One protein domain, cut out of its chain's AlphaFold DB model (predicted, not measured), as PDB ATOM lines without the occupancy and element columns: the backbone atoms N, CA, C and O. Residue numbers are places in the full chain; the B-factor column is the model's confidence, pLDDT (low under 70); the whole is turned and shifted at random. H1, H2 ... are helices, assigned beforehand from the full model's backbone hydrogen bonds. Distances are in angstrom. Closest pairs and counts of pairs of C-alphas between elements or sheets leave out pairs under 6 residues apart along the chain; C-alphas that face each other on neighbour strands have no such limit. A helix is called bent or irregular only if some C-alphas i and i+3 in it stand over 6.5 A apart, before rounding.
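Overview. This is residues 190 to 248 of the 250 residues of the protein "Hypothetical protein" of Rotaria socialis (UniProt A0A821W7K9). Two helices of 14 residues, H1 and H3, cross each other at a steep angle, and the short helix H2 lies near H1, on the side away from H3. Between H1 and H2 the chain makes a narrow loop beyond the last residue of H1, where residues 204 to 205 pair with residues 210 to 211, and then comes back to H2. The printed part has 59 residues, with three named helices in the order H1, H2, H3 and no named strand; the class is all helix. The whole is compact, with a radius of gyration of the C-alphas of 10.8 A, and rounded, spanning 29 by 22 by 21 A.

Arrangement. Start at H1, residues 190 to 203, and look next at H3, residues 234 to 247. The two touch, with 5 pairs of C-alphas within 8 A; the closest are those of Arg 196 and Ile 243, 6.2 A apart. Their lines stand at a steep tilt of 66 degrees, and they run the same way. Now look at H2, residues 220 to 224. It is close to H1 but not clearly touching, and their closest C-alphas, those of Phe 195 and Leu 222, are 7.4 A apart. H2 and H3 are apart, with no C-alpha of the one within 8 A of the other. In H1, H2 and H3 every O i to N i+4 pair is within hydrogen-bond range. Between H1 and H2 you will find the short antiparallel pairing of residues 204 to 205 with residues 210 to 211.

Along the chain. Find C-alpha 190 at (194.604, 129.321, 199.806); from there H1 runs 18.9 A to C-alpha 203 at (187.914, 146.744, 196.928). H1 is neither bent nor irregular, but only just: C-alphas 200 and 203 are 6.1 A apart. H2 goes from C-alpha 220 to C-alpha 224. H3 begins at C-alpha 234 and runs 19.8 A to C-alpha 247 at (197.283, 143.217, 205.234).

Size, cuts and confidence. The two C-alphas farthest apart are those of Gln 207 and Gly 226, 29.8 A. The first and last printed C-alphas, those of Asp 190 and Leu 248, are 18.1 A apart. The link from H1 to H2 is long, with 16 residues, 204 to 219, whose C-alphas lie 7 to 18 A from the mean of all C-alphas. The link from H2 to H3 is short, with 9 residues. The printed part has no cut. The mean pLDDT of the printed part is 84.0, and no printed residue is under 70.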
ATOM      1  N   ASP A 190     194.589 128.893 201.208       79.00
ATOM      2  CA  ASP A 190     194.604 129.321 199.806       79.00
ATOM      3  C   ASP A 190     193.468 130.305 199.501       79.00
ATOM      4  O   ASP A 190     193.687 131.337 198.867       79.00
ATOM      5  N   LEU A 191     192.244 130.022 199.961       79.38
ATOM      6  CA  LEU A 191     191.092 130.897 199.732       79.38
ATOM      7  C   LEU A 191     191.208 132.208 200.523       79.38
ATOM      8  O   LEU A 191     190.777 133.240 200.018       79.38
ATOM      9  N   GLN A 192     191.821 132.202 201.712       82.06
ATOM     10  CA  GLN A 192     192.140 133.418 202.467       82.06
ATOM     11  C   GLN A 192     193.134 134.300 201.711       82.06
ATOM     12  O   GLN A 192     192.925 135.510 201.644       82.06
ATOM     13  N   ARG A 193     194.176 133.713 201.105       83.06
ATOM     14  CA  ARG A 193     195.153 134.438 200.274       83.06
ATOM     15  C   ARG A 193     194.487 135.066 199.046       83.06
ATOM     16  O   ARG A 193     194.563 136.276 198.877       83.06
ATOM     17  N   HIS A 194     193.732 134.292 198.264       83.38
ATOM     18  CA  HIS A 194     193.019 134.826 197.093       83.38
ATOM     19  C   HIS A 194     191.979 135.897 197.475       83.38
ATOM     20  O   HIS A 194     191.836 136.899 196.779       83.38
ATOM     21  N   PHE A 195     191.265 135.720 198.592       85.38
ATOM     22  CA  PHE A 195     190.288 136.694 199.085       85.38
ATOM     23  C   PHE A 195     190.938 137.997 199.574       85.38
ATOM     24  O   PHE A 195     190.424 139.080 199.296       85.38
ATOM     25  N   ARG A 196     192.084 137.899 200.261       86.06
ATOM     26  CA  ARG A 196     192.944 139.031 200.638       86.06
ATOM     27  C   ARG A 196     193.396 139.799 199.404       86.06
ATOM     28  O   ARG A 196     193.159 141.000 199.329       86.06
ATOM     29  N   ASP A 197     193.999 139.111 198.438       86.56
ATOM     30  CA  ASP A 197     194.529 139.743 197.228       86.56
ATOM     31  C   ASP A 197     193.407 140.418 196.429       86.56
ATOM     32  O   ASP A 197     193.570 141.543 195.957       86.56
ATOM     33  N   TYR A 198     192.232 139.789 196.347       86.94
ATOM     34  CA  TYR A 198     191.039 140.406 195.777       86.94
ATOM     35  C   TYR A 198     190.623 141.677 196.543       86.94
ATOM     36  O   TYR A 198     190.447 142.734 195.934       86.94
ATOM     37  N   ILE A 199     190.507 141.620 197.876       86.88
ATOM     38  CA  ILE A 199     190.137 142.780 198.702       86.88
ATOM     39  C   ILE A 199     191.113 143.944 198.503       86.88
ATOM     40  O   ILE A 199     190.675 145.058 198.201       86.88
ATOM     41  N   CYS A 200     192.417 143.691 198.624       83.38
ATOM     42  CA  CYS A 200     193.437 144.735 198.583       83.38
ATOM     43  C   CYS A 200     193.578 145.365 197.188       83.38
ATOM     44  O   CYS A 200     193.828 146.564 197.099       83.38
ATOM     45  N   ASN A 201     193.377 144.598 196.109       84.50
ATOM     46  CA  ASN A 201     193.554 145.091 194.736       84.50
ATOM     47  C   ASN A 201     192.264 145.607 194.068       84.50
ATOM     48  O   ASN A 201     192.347 146.430 193.155       84.50
ATOM     49  N   ARG A 202     191.077 145.115 194.459       86.56
ATOM     50  CA  ARG A 202     189.789 145.463 193.815       86.56
ATOM     51  C   ARG A 202     188.861 146.310 194.679       86.56
ATOM     52  O   ARG A 202     188.068 147.074 194.133       86.56
ATOM     53  N   ARG A 203     188.900 146.149 196.006       86.00
ATOM     54  CA  ARG A 203     187.914 146.744 196.928       86.00
ATOM     55  C   ARG A 203     188.488 147.805 197.863       86.00
ATOM     56  O   ARG A 203     187.704 148.576 198.417       86.00
ATOM     57  N   PHE A 204     189.805 147.863 198.039       88.88
ATOM     58  CA  PHE A 204     190.480 148.903 198.809       88.88
ATOM     59  C   PHE A 204     190.933 150.064 197.913       88.88
ATOM     60  O   PHE A 204     191.597 149.866 196.898       88.88
ATOM     61  N   ASN A 205     190.595 151.291 198.305       86.38
ATOM     62  CA  ASN A 205     191.094 152.514 197.694       86.38
ATOM     63  C   ASN A 205     192.153 153.146 198.607       86.38
ATOM     64  O   ASN A 205     191.821 153.780 199.609       86.38
ATOM     65  N   ALA A 206     193.423 153.016 198.220       84.62
ATOM     66  CA  ALA A 206     194.562 153.544 198.970       84.62
ATOM     67  C   ALA A 206     194.628 155.085 199.031       84.62
ATOM     68  O   ALA A 206     195.309 155.622 199.895       84.62
ATOM     69  N   GLN A 207     193.935 155.815 198.146       85.38
ATOM     70  CA  GLN A 207     193.906 157.286 198.189       85.38
ATOM     71  C   GLN A 207     192.928 157.820 199.241       85.38
ATOM     72  O   GLN A 207     193.148 158.891 199.800       85.38
ATOM     73  N   THR A 208     191.838 157.092 199.499       88.06
ATOM     74  CA  THR A 208     190.793 157.490 200.458       88.06
ATOM     75  C   THR A 208     190.780 156.642 201.729       88.06
ATOM     76  O   THR A 208     189.974 156.912 202.617       88.06
ATOM     77  N   PHE A 209     191.640 155.618 201.815       85.12
ATOM     78  CA  PHE A 209     191.649 154.582 202.856       85.12
ATOM     79  C   PHE A 209     190.275 153.911 203.054       85.12
ATOM     80  O   PHE A 209     189.889 153.536 204.160       85.12
ATOM     81  N   GLN A 210     189.510 153.757 201.967       87.19
ATOM     82  CA  GLN A 210     188.171 153.162 201.996       87.19
ATOM     83  C   GLN A 210     188.185 151.722 201.492       87.19
ATOM     84  O   GLN A 210     188.749 151.424 200.443       87.19
ATOM     85  N   LEU A 211     187.491 150.841 202.213       88.25
ATOM     86  CA  LEU A 211     187.284 149.445 201.844       88.25
ATOM     87  C   LEU A 211     185.810 149.195 201.494       88.25
ATOM     88  O   LEU A 211     184.929 149.338 202.342       88.25
ATOM     89  N   ASN A 212     185.538 148.780 200.257       87.69
ATOM     90  CA  ASN A 212     184.186 148.529 199.766       87.69
ATOM     91  C   ASN A 212     183.787 147.043 199.864       87.69
ATOM     92  O   ASN A 212     184.018 146.253 198.945       87.69
ATOM     93  N   LEU A 213     183.109 146.684 200.958       86.69
ATOM     94  CA  LEU A 213     182.528 145.351 201.182       86.69
ATOM     95  C   LEU A 213     181.049 145.234 200.740       86.69
ATOM     96  O   LEU A 213     180.377 144.261 201.086       86.69
ATOM     97  N   SER A 214     180.510 146.204 199.992       85.69
ATOM     98  CA  SER A 214     179.132 146.143 199.488       85.69
ATOM     99  C   SER A 214     178.975 145.054 198.420       85.69
ATOM    100  O   SER A 214     179.862 144.846 197.591       85.69
ATOM    101  N   ASN A 215     177.829 144.366 198.443       83.69
ATOM    102  CA  ASN A 215     177.410 143.346 197.472       83.69
ATOM    103  C   ASN A 215     178.464 142.260 197.168       83.69
ATOM    104  O   ASN A 215     178.537 141.766 196.051       83.69
ATOM    105  N   LEU A 216     179.285 141.863 198.152       84.69
ATOM    106  CA  LEU A 216     180.267 140.786 197.952       84.69
ATOM    107  C   LEU A 216     179.612 139.462 197.523       84.69
ATOM    108  O   LEU A 216     180.208 138.717 196.757       84.69
ATOM    109  N   ALA A 217     178.404 139.159 198.012       80.44
ATOM    110  CA  ALA A 217     177.707 137.902 197.713       80.44
ATOM    111  C   ALA A 217     177.352 137.732 196.223       80.44
ATOM    112  O   ALA A 217     177.218 136.598 195.767       80.44
ATOM    113  N   ASP A 218     177.243 138.844 195.491       82.38
ATOM    114  CA  ASP A 218     176.920 138.896 194.062       82.38
ATOM    115  C   ASP A 218     178.180 139.080 193.189       82.38
ATOM    116  O   ASP A 218     178.078 139.324 191.988       82.38
ATOM    117  N   ASP A 219     179.377 139.013 193.784       86.19
ATOM    118  CA  ASP A 219     180.634 139.292 193.094       86.19
ATOM    119  C   ASP A 219     181.109 138.107 192.240       86.19
ATOM    120  O   ASP A 219     181.397 137.018 192.746       86.19
ATOM    121  N   GLU A 220     181.218 138.331 190.929       84.81
ATOM    122  CA  GLU A 220     181.560 137.281 189.970       84.81
ATOM    123  C   GLU A 220     183.003 136.769 190.141       84.81
ATOM    124  O   GLU A 220     183.207 135.552 190.093       84.81
ATOM    125  N   GLU A 221     183.984 137.639 190.435       84.56
ATOM    126  CA  GLU A 221     185.389 137.236 190.644       84.56
ATOM    127  C   GLU A 221     185.520 136.351 191.895       84.56
ATOM    128  O   GLU A 221     186.151 135.290 191.846       84.56
ATOM    129  N   LEU A 222     184.851 136.710 192.998       84.50
ATOM    130  CA  LEU A 222     184.801 135.860 194.195       84.50
ATOM    131  C   LEU A 222     184.059 134.542 193.946       84.50
ATOM    132  O   LEU A 222     184.518 133.483 194.390       84.50
ATOM    133  N   SER A 223     182.955 134.579 193.193       84.31
ATOM    134  CA  SER A 223     182.212 133.368 192.845       84.31
ATOM    135  C   SER A 223     183.069 132.399 192.020       84.31
ATOM    136  O   SER A 223     183.064 131.197 192.298       84.31
ATOM    137  N   ALA A 224     183.882 132.916 191.084       83.81
ATOM    138  CA  ALA A 224     184.794 132.155 190.231       83.81
ATOM    139  C   ALA A 224     185.937 131.495 191.026       83.81
ATOM    140  O   ALA A 224     186.310 130.357 190.729       83.81
ATOM    141  N   LEU A 225     186.411 132.143 192.098       81.50
ATOM    142  CA  LEU A 225     187.343 131.568 193.081       81.50
ATOM    143  C   LEU A 225     186.711 130.460 193.957       81.50
ATOM    144  O   LEU A 225     187.400 129.833 194.761       81.50
ATOM    145  N   GLY A 226     185.405 130.198 193.823       82.31
ATOM    146  CA  GLY A 226     184.679 129.210 194.630       82.31
ATOM    147  C   GLY A 226     184.359 129.709 196.043       82.31
ATOM    148  O   GLY A 226     184.102 128.907 196.949       82.31
ATOM    149  N   ILE A 227     184.379 131.030 196.240       83.25
ATOM    150  CA  ILE A 227     184.066 131.698 197.499       83.25
ATOM    151  C   ILE A 227     182.637 132.231 197.401       83.25
ATOM    152  O   ILE A 227     182.323 133.016 196.514       83.25
ATOM    153  N   TYR A 228     181.766 131.838 198.332       85.31
ATOM    154  CA  TYR A 228     180.487 132.511 198.545       85.31
ATOM    155  C   TYR A 228     180.585 133.388 199.806       85.31
ATOM    156  O   TYR A 228     180.457 132.882 200.926       85.31
ATOM    157  N   PRO A 229     180.894 134.689 199.664       80.38
ATOM    158  CA  PRO A 229     181.259 135.536 200.792       80.38
ATOM    159  C   PRO A 229     180.030 135.915 201.623       80.38
ATOM    160  O   PRO A 229     179.149 136.663 201.197       80.38
ATOM    161  N   GLN A 230     179.975 135.406 202.853       82.31
ATOM    162  CA  GLN A 230     178.837 135.587 203.751       82.31
ATOM    163  C   GLN A 230     179.190 136.487 204.941       82.31
ATOM    164  O   GLN A 230     179.459 135.995 206.034       82.31
ATOM    165  N   LEU A 231     179.144 137.813 204.772       82.31
ATOM    166  CA  LEU A 231     179.432 138.762 205.867       82.31
ATOM    167  C   LEU A 231     178.534 138.576 207.106       82.31
ATOM    168  O   LEU A 231     178.937 138.901 208.217       82.31
ATOM    169  N   ASN A 232     177.331 138.016 206.938       81.50
ATOM    170  CA  ASN A 232     176.426 137.685 208.043       81.50
ATOM    171  C   ASN A 232     176.805 136.395 208.807       81.50
ATOM    172  O   ASN A 232     176.113 136.028 209.759       81.50
ATOM    173  N   LYS A 233     177.871 135.685 208.414       83.06
ATOM    174  CA  LYS A 233     178.411 134.525 209.133       83.06
ATOM    175  C   LYS A 233     179.633 134.939 209.941       83.06
ATOM    176  O   LYS A 233     180.618 135.418 209.392       83.06
ATOM    177  N   GLN A 234     179.596 134.662 211.242       82.12
ATOM    178  CA  GLN A 234     180.665 135.011 212.182       82.12
ATOM    179  C   GLN A 234     182.044 134.461 211.776       82.12
ATOM    180  O   GLN A 234     183.036 135.159 211.957       82.12
ATOM    181  N   ALA A 235     182.116 133.241 211.226       80.50
ATOM    182  CA  ALA A 235     183.373 132.646 210.761       80.50
ATOM    183  C   ALA A 235     183.996 133.466 209.617       80.50
ATOM    184  O   ALA A 235     185.099 133.980 209.758       80.50
ATOM    185  N   PHE A 236     183.236 133.692 208.544       83.31
ATOM    186  CA  PHE A 236     183.681 134.492 207.406       83.31
ATOM    187  C   PHE A 236     184.006 135.943 207.799       83.31
ATOM    188  O   PHE A 236     185.036 136.472 207.399       83.31
ATOM    189  N   LEU A 237     183.178 136.581 208.638       86.44
ATOM    190  CA  LEU A 237     183.446 137.937 209.128       86.44
ATOM    191  C   LEU A 237     184.731 138.011 209.970       86.44
ATOM    192  O   LEU A 237     185.467 138.991 209.878       86.44
ATOM    193  N   ARG A 238     185.032 136.977 210.768       86.56
ATOM    194  CA  ARG A 238     186.294 136.879 211.512       86.56
ATOM    195  C   ARG A 238     187.486 136.803 210.561       86.56
ATOM    196  O   ARG A 238     188.446 137.538 210.774       86.56
ATOM    197  N   ASP A 239     187.413 135.971 209.523       84.00
ATOM    198  CA  ASP A 239     188.477 135.843 208.518       84.00
ATOM    199  C   ASP A 239     188.700 137.186 207.784       84.00
ATOM    200  O   ASP A 239     189.836 137.647 207.674       84.00
ATOM    201  N   VAL A 240     187.618 137.877 207.395       85.88
ATOM    202  CA  VAL A 240     187.652 139.234 206.807       85.88
ATOM    203  C   VAL A 240     188.366 140.231 207.732       85.88
ATOM    204  O   VAL A 240     189.265 140.941 207.288       85.88
ATOM    205  N   VAL A 241     188.008 140.279 209.021       87.69
ATOM    206  CA  VAL A 241     188.627 141.197 209.999       87.69
ATOM    207  C   VAL A 241     190.104 140.863 210.243       87.69
ATOM    208  O   VAL A 241     190.920 141.770 210.392       87.69
ATOM    209  N   VAL A 242     190.477 139.580 210.253       86.38
ATOM    210  CA  VAL A 242     191.883 139.157 210.380       86.38
ATOM    211  C   VAL A 242     192.716 139.610 209.180       86.38
ATOM    212  O   VAL A 242     193.855 140.026 209.379       86.38
ATOM    213  N   ILE A 243     192.160 139.559 207.968       83.31
ATOM    214  CA  ILE A 243     192.811 140.046 206.742       83.31
ATOM    215  C   ILE A 243     192.961 141.574 206.778       83.31
ATOM    216  O   ILE A 243     194.062 142.093 206.617       83.31
ATOM    217  N   ILE A 244     191.882 142.297 207.097       85.00
ATOM    218  CA  ILE A 244     191.885 143.763 207.256       85.00
ATOM    219  C   ILE A 244     192.993 144.218 208.217       85.00
ATOM    220  O   ILE A 244     193.774 145.099 207.875       85.00
ATOM    221  N   ASN A 245     193.102 143.584 209.387       84.62
ATOM    222  CA  ASN A 245     194.062 143.970 210.426       84.62
ATOM    223  C   ASN A 245     195.523 143.582 210.129       84.62
ATOM    224  O   ASN A 245     196.418 144.071 210.816       84.62
ATOM    225  N   LYS A 246     195.774 142.655 209.197       82.38
ATOM    226  CA  LYS A 246     197.129 142.178 208.871       82.38
ATOM    227  C   LYS A 246     197.707 142.814 207.614       82.38
ATOM    228  O   LYS A 246     198.921 142.967 207.535       82.38
ATOM    229  N   ASP A 247     196.855 143.096 206.631       73.81
ATOM    230  CA  ASP A 247     197.283 143.217 205.234       73.81
ATOM    231  C   ASP A 247     196.879 144.535 204.567       73.81
ATOM    232  O   ASP A 247     197.397 144.853 203.496       73.81
ATOM    233  N   LEU A 248     195.975 145.309 205.177       71.06
ATOM    234  CA  LEU A 248     195.721 146.674 204.731       71.06
ATOM    235  C   LEU A 248     196.754 147.622 205.359       71.06
ATOM    236  O   LEU A 248     197.003 147.534 206.563       71.06
TER     237      LEU A 248